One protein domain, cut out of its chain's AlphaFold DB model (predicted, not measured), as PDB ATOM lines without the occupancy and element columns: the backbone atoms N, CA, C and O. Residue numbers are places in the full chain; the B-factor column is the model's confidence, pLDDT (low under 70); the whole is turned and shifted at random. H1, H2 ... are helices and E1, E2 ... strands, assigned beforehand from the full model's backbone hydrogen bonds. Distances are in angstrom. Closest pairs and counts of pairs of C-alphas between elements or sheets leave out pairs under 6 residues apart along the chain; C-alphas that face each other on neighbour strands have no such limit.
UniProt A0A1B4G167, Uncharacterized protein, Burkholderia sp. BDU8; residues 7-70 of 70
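This is residues 7 to 70 of the 70 residues of an uncharacterized protein of Burkholderia sp. BDU8 (UniProt A0A1B4G167). A twisted sheet of four strands forms a wall, with both helices over one of its faces and the other face bare. The long helix H2 crosses the strands near the beginning of E2 and the end of E3, while the short H1 covers part of E3. The printed part has 64 residues, with four named strands and then two named helices in the order E1 E2 E3 E4 H1 H2; the sheet's order is E1 - E2 - E3 - E4, all antiparallel. The class is mixed, helices and strands. The whole is compact, with a radius of gyration of the C-alphas of 10.6 A, and spans 28 by 25 by 19 A.

E1 is residues 7 to 12, 13.2 A long, beginning at C-alpha 7 at (-29.946, 12.396, -43.442). E2, residues 16 to 21, measures 16.0 A, and E3, residues 25 to 30, measures 17.2 A. E4 is residues 35 to 39, 13.2 A long, with C-alpha 39 at (-39.232, 3.723, -35.893). H1 is residues 45 to 49, 6.3 A long. H2, residues 54 to 69, is the longest helix at 22.5 A and ends at C-alpha 69 at (-30.668, -13.583, -30.912).

The four strands form a meander, each strand the antiparallel neighbour of the one before, and each successive pair is a hairpin. E1 and E2 run at 160 degrees, with N 10 and O 18 within hydrogen-bond range at 2.8 A. E2 and E3 run at 158 degrees, with N 19 and O 27 at 2.8 A. E3 and E4 run at 166 degrees, with N 36 and O 28 at 2.8 A. The edge strands E1 and E4 are apart. H1 is on the sheet at a height of 8.1 A, over E3; its closest C-alphas to E3 are those of Tyr 45 and Val 26, 6.9 A apart. H2 is on the same face at a height of 8.7 A, forming two layers, a helix on one face of a sheet. It lies only just over E2, E3 and E4, with 3 of its 16 C-alphas falling on each. H2 runs across the strands, at 78 degrees to E2 on the local plane; the C-alphas of Ala 57 and Tyr 16, the closest of H2 and E2, are 6.4 A apart. H1 and H2 are close but not clearly touching, the C-alphas of Val 48 and Met 60 being closest at 7.5 A. In H1 and H2 every O i to N i+4 pair is within hydrogen-bond range.

The two C-alphas farthest apart are those of Thr 7 and Ala 70, the chain's last residue, at 31.1 A. The printed part has no cut, and its five links between named elements are tight. The mean pLDDT of the printed part is 93.3, and residue 70 alone is under 70.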
ATOM      1  N   THR A   7     -29.853  10.942 -43.256       95.06
ATOM      2  CA  THR A   7     -29.946  12.396 -43.442       95.06
ATOM      3  C   THR A   7     -28.974  13.152 -42.543       95.06
ATOM      4  O   THR A   7     -28.468  14.196 -42.944       95.06
ATOM      5  N   GLU A   8     -28.677  12.608 -41.363       95.00
ATOM      6  CA  GLU A   8     -27.814  13.213 -40.348       95.00
ATOM      7  C   GLU A   8     -27.202  12.109 -39.477       95.00
ATOM      8  O   GLU A   8     -27.919  11.202 -39.054       95.00
ATOM      9  N   PHE A   9     -25.902  12.188 -39.192       95.38
ATOM     10  CA  PHE A   9     -25.269  11.379 -38.149       95.38
ATOM     11  C   PHE A   9     -25.356  12.137 -36.823       95.38
ATOM     12  O   PHE A   9     -24.870  13.261 -36.727       95.38
ATOM     13  N   LEU A  10     -25.991  11.528 -35.825       94.56
ATOM     14  CA  LEU A  10     -26.038  12.030 -34.448       94.56
ATOM     15  C   LEU A  10     -24.747  11.673 -33.700       94.56
ATOM     16  O   LEU A  10     -24.247  12.457 -32.900       94.56
ATOM     17  N   PHE A  11     -24.191  10.505 -34.018       96.69
ATOM     18  CA  PHE A  11     -22.918  10.013 -33.513       96.69
ATOM     19  C   PHE A  11     -22.247   9.141 -34.581       96.69
ATOM     20  O   PHE A  11     -22.926   8.371 -35.261       96.69
ATOM     21  N   ASP A  12     -20.930   9.258 -34.731       96.25
ATOM     22  CA  ASP A  12     -20.102   8.392 -35.577       96.25
ATOM     23  C   ASP A  12     -18.654   8.448 -35.073       96.25
ATOM     24  O   ASP A  12     -18.066   9.530 -34.985       96.25
ATOM     25  N   ASN A  13     -18.084   7.297 -34.714       95.31
ATOM     26  CA  ASN A  13     -16.677   7.173 -34.324       95.31
ATOM     27  C   ASN A  13     -15.868   6.234 -35.235       95.31
ATOM     28  O   ASN A  13     -14.720   5.933 -34.914       95.31
ATOM     29  N   GLY A  14     -16.441   5.771 -36.348       94.19
ATOM     30  CA  GLY A  14     -15.821   4.803 -37.253       94.19
ATOM     31  C   GLY A  14     -16.056   3.329 -36.904       94.19
ATOM     32  O   GLY A  14     -15.919   2.498 -37.800       94.19
ATOM     33  N   ASP A  15     -16.477   3.011 -35.675       95.12
ATOM     34  CA  ASP A  15     -16.841   1.651 -35.243       95.12
ATOM     35  C   ASP A  15     -18.359   1.505 -35.081       95.12
ATOM     36  O   ASP A  15     -18.957   0.559 -35.592       95.12
ATOM     37  N   TYR A  16     -18.996   2.483 -34.437       96.06
ATOM     38  CA  TYR A  16     -20.436   2.579 -34.226       96.06
ATOM     39  C   TYR A  16     -20.966   3.924 -34.714       96.06
ATOM     40  O   TYR A  16     -20.286   4.950 -34.665       96.06
ATOM     41  N   PHE A  17     -22.223   3.924 -35.147       96.75
ATOM     42  CA  PHE A  17     -22.906   5.141 -35.555       96.75
ATOM     43  C   PHE A  17     -24.369   5.152 -35.115       96.75
ATOM     44  O   PHE A  17     -25.027   4.114 -35.019       96.75
ATOM     45  N   VAL A  18     -24.887   6.363 -34.933       96.44
ATOM     46  CA  VAL A  18     -26.306   6.667 -34.766       96.44
ATOM     47  C   VAL A  18     -26.677   7.739 -35.781       96.44
ATOM     48  O   VAL A  18     -25.989   8.749 -35.915       96.44
ATOM     49  N   ALA A  19     -27.765   7.538 -36.515       96.31
ATOM     50  CA  ALA A  19     -28.166   8.419 -37.596       96.31
ATOM     51  C   ALA A  19     -29.681   8.584 -37.692       96.31
ATOM     52  O   ALA A  19     -30.439   7.627 -37.536       96.31
ATOM     53  N   ARG A  20     -30.130   9.788 -38.041       94.69
ATOM     54  CA  ARG A  20     -31.498  10.010 -38.511       94.69
ATOM     55  C   ARG A  20     -31.630   9.557 -39.956       94.69
ATOM     56  O   ARG A  20     -30.674   9.603 -40.738       94.69
ATOM     57  N   THR A  21     -32.836   9.132 -40.311       91.75
ATOM     58  CA  THR A  21     -33.169   8.776 -41.690       91.75
ATOM     59  C   THR A  21     -34.260   9.679 -42.253       91.75
ATOM     60  O   THR A  21     -34.884  10.445 -41.523       91.75
ATOM     61  N   ASP A  22     -34.486   9.611 -43.561       91.94
ATOM     62  CA  ASP A  22     -35.624  10.255 -44.229       91.94
ATOM     63  C   ASP A  22     -36.968   9.551 -43.966       91.94
ATOM     64  O   ASP A  22     -38.024  10.073 -44.323       91.94
ATOM     65  N   MET A  23     -36.942   8.394 -43.302       88.69
ATOM     66  CA  MET A  23     -38.110   7.751 -42.714       88.69
ATOM     67  C   MET A  23     -38.240   8.134 -41.231       88.69
ATOM     68  O   MET A  23     -37.227   8.399 -40.581       88.69
ATOM     69  N   PRO A  24     -39.463   8.136 -40.661       84.75
ATOM     70  CA  PRO A  24     -39.679   8.434 -39.247       84.75
ATOM     71  C   PRO A  24     -39.033   7.358 -38.359       84.75
ATOM     72  O   PRO A  24     -39.635   6.324 -38.066       84.75
ATOM     73  N   GLY A  25     -37.790   7.601 -37.950       90.69
ATOM     74  CA  GLY A  25     -36.978   6.665 -37.184       90.69
ATOM     75  C   GLY A  25     -35.509   7.078 -37.076       90.69
ATOM     76  O   GLY A  25     -35.044   8.016 -37.731       90.69
ATOM     77  N   VAL A  26     -34.779   6.332 -36.254       94.25
ATOM     78  CA  VAL A  26     -33.323   6.411 -36.107       94.25
ATOM     79  C   VAL A  26     -32.690   5.077 -36.461       94.25
ATOM     80  O   VAL A  26     -33.294   4.016 -36.307       94.25
ATOM     81  N   ARG A  27     -31.458   5.126 -36.950       95.56
ATOM     82  CA  ARG A  27     -30.630   3.957 -37.203       95.56
ATOM     83  C   ARG A  27     -29.453   3.959 -36.249       95.56
ATOM     84  O   ARG A  27     -28.763   4.966 -36.162       95.56
ATOM     85  N   ILE A  28     -29.193   2.821 -35.626       96.38
ATOM     86  CA  ILE A  28     -27.958   2.546 -34.889       96.38
ATOM     87  C   ILE A  28     -27.279   1.323 -35.500       96.38
ATOM     88  O   ILE A  28     -27.956   0.402 -35.960       96.38
ATOM     89  N   GLY A  29     -25.955   1.300 -35.560       95.25
ATOM     90  CA  GLY A  29     -25.255   0.138 -36.089       95.25
ATOM     91  C   GLY A  29     -23.754   0.172 -35.894       95.25
ATOM     92  O   GLY A  29     -23.174   1.213 -35.596       95.25
ATOM     93  N   MET A  30     -23.149  -0.989 -36.125       95.12
ATOM     94  CA  MET A  30     -21.708  -1.148 -36.257       95.12
ATOM     95  C   MET A  30     -21.312  -0.896 -37.718       95.12
ATOM     96  O   MET A  30     -21.939  -1.421 -38.646       95.12
ATOM     97  N   VAL A  31     -20.279  -0.090 -37.947       93.56
ATOM     98  CA  VAL A  31     -19.764   0.223 -39.283       93.56
ATOM     99  C   VAL A  31     -19.271  -1.062 -39.956       93.56
ATOM    100  O   VAL A  31     -18.483  -1.822 -39.405       93.56
ATOM    101  N   GLY A  32     -19.780  -1.338 -41.160       91.12
ATOM    102  CA  GLY A  32     -19.488  -2.582 -41.887       91.12
ATOM    103  C   GLY A  32     -20.195  -3.833 -41.343       91.12
ATOM    104  O   GLY A  32     -20.014  -4.911 -41.905       91.12
ATOM    105  N   GLY A  33     -21.014  -3.694 -40.298       91.38
ATOM    106  CA  GLY A  33     -21.714  -4.788 -39.632       91.38
ATOM    107  C   GLY A  33     -23.238  -4.658 -39.667       91.38
ATOM    108  O   GLY A  33     -23.837  -4.165 -40.628       91.38
ATOM    109  N   THR A  34     -23.870  -5.153 -38.602       93.25
ATOM    110  CA  THR A  34     -25.327  -5.115 -38.424       93.25
ATOM    111  C   THR A  34     -25.794  -3.694 -38.121       93.25
ATOM    112  O   THR A  34     -25.085  -2.898 -37.506       93.25
ATOM    113  N   CYS A  35     -27.009  -3.365 -38.551       93.81
ATOM    114  CA  CYS A  35     -27.669  -2.111 -38.216       93.81
ATOM    115  C   CYS A  35     -29.128  -2.378 -37.853       93.81
ATOM    116  O   CYS A  35     -29.779  -3.222 -38.471       93.81
ATOM    117  N   PHE A  36     -29.651  -1.588 -36.926       93.56
ATOM    118  CA  PHE A  36     -31.034  -1.607 -36.484       93.56
ATOM    119  C   PHE A  36     -31.713  -0.300 -36.880       93.56
ATOM    120  O   PHE A  36     -31.164   0.780 -36.669       93.56
ATOM    121  N   GLU A  37     -32.904  -0.394 -37.468       93.00
ATOM    122  CA  GLU A  37     -33.778   0.755 -37.712       93.00
ATOM    123  C   GLU A  37     -34.897   0.751 -36.672       93.00
ATOM    124  O   GLU A  37     -35.674  -0.198 -36.588       93.00
ATOM    125  N   LEU A  38     -34.976   1.821 -35.890       92.62
ATOM    126  CA  LEU A  38     -35.963   1.999 -34.838       92.62
ATOM    127  C   LEU A  38     -36.958   3.076 -35.279       92.62
ATOM    128  O   LEU A  38     -36.565   4.240 -35.411       92.62
ATOM    129  N   PRO A  39     -38.232   2.730 -35.531       91.81
ATOM    130  CA  PRO A  39     -39.232   3.723 -35.893       91.81
ATOM    131  C   PRO A  39     -39.499   4.680 -34.727       91.81
ATOM    132  O   PRO A  39     -39.298   4.339 -33.558       91.81
ATOM    133  N   ALA A  40     -40.008   5.871 -35.040       88.50
ATOM    134  CA  ALA A  40     -40.518   6.776 -34.013       88.50
ATOM    135  C   ALA A  40     -41.592   6.069 -33.159       88.50
ATOM    136  O   ALA A  40     -42.489   5.416 -33.695       88.50
ATOM    137  N   GLY A  41     -41.485   6.183 -31.831       89.75
ATOM    138  CA  GLY A  41     -42.341   5.469 -30.873       89.75
ATOM    139  C   GLY A  41     -41.833   4.084 -30.456       89.75
ATOM    140  O   GLY A  41     -42.471   3.433 -29.630       89.75
ATOM    141  N   HIS A  42     -40.691   3.625 -30.980       91.56
ATOM    142  CA  HIS A  42     -40.001   2.459 -30.429       91.56
ATOM    143  C   HIS A  42     -39.529   2.737 -28.991       91.56
ATOM    144  O   HIS A  42     -39.093   3.845 -28.695       91.56
ATOM    145  N   ALA A  43     -39.545   1.725 -28.115       93.62
ATOM    146  CA  ALA A  43     -39.190   1.879 -26.697       93.62
ATOM    147  C   ALA A  43     -37.790   2.490 -26.472       93.62
ATOM    148  O   ALA A  43     -37.588   3.261 -25.542       93.62
ATOM    149  N   TYR A  44     -36.839   2.178 -27.356       92.75
ATOM    150  CA  TYR A  44     -35.467   2.705 -27.310       92.75
ATOM    151  C   TYR A  44     -35.230   3.956 -28.165       92.75
ATOM    152  O   TYR A  44     -34.102   4.431 -28.226       92.75
ATOM    153  N   TYR A  45     -36.255   4.488 -28.843       93.06
ATOM    154  CA  TYR A  45     -36.087   5.594 -29.791       93.06
ATOM    155  C   TYR A  45     -35.463   6.832 -29.130       93.06
ATOM    156  O   TYR A  45     -34.452   7.334 -29.620       93.06
ATOM    157  N   ASP A  46     -36.025   7.286 -28.005       93.56
ATOM    158  CA  ASP A  46     -35.553   8.494 -27.315       93.56
ATOM    159  C   ASP A  46     -34.131   8.302 -26.774       93.56
ATOM    160  O   ASP A  46     -33.264   9.136 -27.022       93.56
ATOM    161  N   ARG A  47     -33.850   7.145 -26.154       94.00
ATOM    162  CA  ARG A  47     -32.504   6.804 -25.663       94.00
ATOM    163  C   ARG A  47     -31.474   6.814 -26.790       94.00
ATOM    164  O   ARG A  47     -30.399   7.366 -26.611       94.00
ATOM    165  N   VAL A  48     -31.799   6.251 -27.956       94.38
ATOM    166  CA  VAL A  48     -30.894   6.239 -29.119       94.38
ATOM    167  C   VAL A  48     -30.657   7.645 -29.664       94.38
ATOM    168  O   VAL A  48     -29.540   7.954 -30.066       94.38
ATOM    169  N   CYS A  49     -31.667   8.518 -29.649       94.19
ATOM    170  CA  CYS A  49     -31.513   9.910 -30.081       94.19
ATOM    171  C   CYS A  49     -30.563  10.730 -29.195       94.19
ATOM    172  O   CYS A  49     -30.040  11.739 -29.663       94.19
ATOM    173  N   GLU A  50     -30.365  10.326 -27.940       95.19
ATOM    174  CA  GLU A  50     -29.529  11.029 -26.959       95.19
ATOM    175  C   GLU A  50     -28.075  10.527 -26.915       95.19
ATOM    176  O   GLU A  50     -27.235  11.132 -26.248       95.19
ATOM    177  N   ILE A  51     -27.749   9.454 -27.645       95.81
ATOM    178  CA  ILE A  51     -26.397   8.886 -27.685       95.81
ATOM    179  C   ILE A  51     -25.425   9.886 -28.316       95.81
ATOM    180  O   ILE A  51     -25.563  10.267 -29.478       95.81
ATOM    181  N   ALA A  52     -24.400  10.258 -27.551       92.12
ATOM    182  CA  ALA A  52     -23.368  11.208 -27.968       92.12
ATOM    183  C   ALA A  52     -21.933  10.700 -27.733       92.12
ATOM    184  O   ALA A  52     -20.971  11.436 -27.952       92.12
ATOM    185  N   ASN A  53     -21.765   9.461 -27.266       94.56
ATOM    186  CA  ASN A  53     -20.459   8.860 -27.013       94.56
ATOM    187  C   ASN A  53     -20.430   7.373 -27.399       94.56
ATOM    188  O   ASN A  53     -21.467   6.746 -27.609       94.56
ATOM    189  N   ALA A  54     -19.214   6.830 -27.499       94.88
ATOM    190  CA  ALA A  54     -18.974   5.474 -27.984       94.88
ATOM    191  C   ALA A  54     -19.525   4.388 -27.054       94.88
ATOM    192  O   ALA A  54     -20.044   3.394 -27.548       94.88
ATOM    193  N   VAL A  55     -19.434   4.592 -25.737       96.19
ATOM    194  CA  VAL A  55     -19.865   3.601 -24.740       96.19
ATOM    195  C   VAL A  55     -21.372   3.394 -24.835       96.19
ATOM    196  O   VAL A  55     -21.826   2.265 -24.981       96.19
ATOM    197  N   ASP A  56     -22.142   4.481 -24.869       96.62
ATOM    198  CA  ASP A  56     -23.601   4.397 -24.977       96.62
ATOM    199  C   ASP A  56     -24.047   3.798 -26.324       96.62
ATOM    200  O   ASP A  56     -25.053   3.087 -26.390       96.62
ATOM    201  N   ALA A  57     -23.305   4.075 -27.406       95.94
ATOM    202  CA  ALA A  57     -23.569   3.506 -28.728       95.94
ATOM    203  C   ALA A  57     -23.350   1.986 -28.752       95.94
ATOM    204  O   ALA A  57     -24.178   1.254 -29.296       95.94
ATOM    205  N   GLU A  58     -22.256   1.523 -28.149       96.00
ATOM    206  CA  GLU A  58     -21.915   0.109 -28.029       96.00
ATOM    207  C   GLU A  58     -22.910  -0.637 -27.131       96.00
ATOM    208  O   GLU A  58     -23.507  -1.616 -27.574       96.00
ATOM    209  N   GLU A  59     -23.188  -0.137 -25.922       96.19
ATOM    210  CA  GLU A  59     -24.133  -0.774 -24.992       96.19
ATOM    211  C   GLU A  59     -25.537  -0.914 -25.598       96.19
ATOM    212  O   GLU A  59     -26.185  -1.954 -25.465       96.19
ATOM    213  N   MET A  60     -26.013   0.122 -26.296       96.12
ATOM    214  CA  MET A  60     -27.303   0.071 -26.979       96.12
ATOM    215  C   MET A  60     -27.296  -0.913 -28.153       96.12
ATOM    216  O   MET A  60     -28.287  -1.611 -28.382       96.12
ATOM    217  N   PHE A  61     -26.202  -0.979 -28.914       95.50
ATOM    218  CA  PHE A  61     -26.068  -1.956 -29.988       95.50
ATOM    219  C   PHE A  61     -26.110  -3.388 -29.444       95.50
ATOM    220  O   PHE A  61     -26.858  -4.208 -29.978       95.50
ATOM    221  N   ASP A  62     -25.373  -3.669 -28.370       95.06
ATOM    222  CA  ASP A  62     -25.342  -4.980 -27.722       95.06
ATOM    223  C   ASP A  62     -26.711  -5.379 -27.166       95.06
ATOM    224  O   ASP A  62     -27.137  -6.519 -27.347       95.06
ATOM    225  N   GLU A  63     -27.446  -4.447 -26.553       95.06
ATOM    226  CA  GLU A  63     -28.804  -4.687 -26.053       95.06
ATOM    227  C   GLU A  63     -29.772  -5.066 -27.190       95.06
ATOM    228  O   GLU A  63     -30.522  -6.043 -27.085       95.06
ATOM    229  N   LEU A  64     -29.722  -4.342 -28.314       93.81
ATOM    230  CA  LEU A  64     -30.523  -4.644 -29.506       93.81
ATOM    231  C   LEU A  64     -30.113  -5.967 -30.159       93.81
ATOM    232  O   LEU A  64     -30.969  -6.731 -30.614       93.81
ATOM    233  N   TYR A  65     -28.813  -6.250 -30.207       93.81
ATOM    234  CA  TYR A  65     -28.283  -7.479 -30.779       93.81
ATOM    235  C   TYR A  65     -28.644  -8.697 -29.929       93.81
ATOM    236  O   TYR A  65     -29.099  -9.703 -30.472       93.81
ATOM    237  N   ALA A  66     -28.537  -8.589 -28.604       93.88
ATOM    238  CA  ALA A  66     -28.969  -9.616 -27.666       93.88
ATOM    239  C   ALA A  66     -30.468  -9.919 -27.818       93.88
ATOM    240  O   ALA A  66     -30.850 -11.086 -27.861       93.88
ATOM    241  N   ALA A  67     -31.309  -8.891 -27.975       90.06
ATOM    242  CA  ALA A  67     -32.747  -9.058 -28.199       90.06
ATOM    243  C   ALA A  67     -33.095  -9.713 -29.550       90.06
ATOM    244  O   ALA A  67     -34.168 -10.295 -29.682       90.06
ATOM    245  N   LEU A  68     -32.216  -9.619 -30.555       86.38
ATOM    246  CA  LEU A  68     -32.402 -10.266 -31.858       86.38
ATOM    247  C   LEU A  68     -32.105 -11.773 -31.817       86.38
ATOM    248  O   LEU A  68     -32.708 -12.531 -32.575       86.38
ATOM    249  N   ILE A  69     -31.140 -12.190 -30.990       85.94
ATOM    250  CA  ILE A  69     -30.668 -13.583 -30.912       85.94
ATOM    251  C   ILE A  69     -31.307 -14.394 -29.772       85.94
ATOM    252  O   ILE A  69     -31.049 -15.596 -29.687       85.94
ATOM    253  N   ALA A  70     -32.087 -13.747 -28.901       69.75
ATOM    254  CA  ALA A  70     -32.834 -14.366 -27.803       69.75
ATOM    255  C   ALA A  70     -34.163 -14.976 -28.279       69.75
ATOM    256  O   ALA A  70     -34.500 -16.077 -27.782       69.75
TER     257      ALA A  70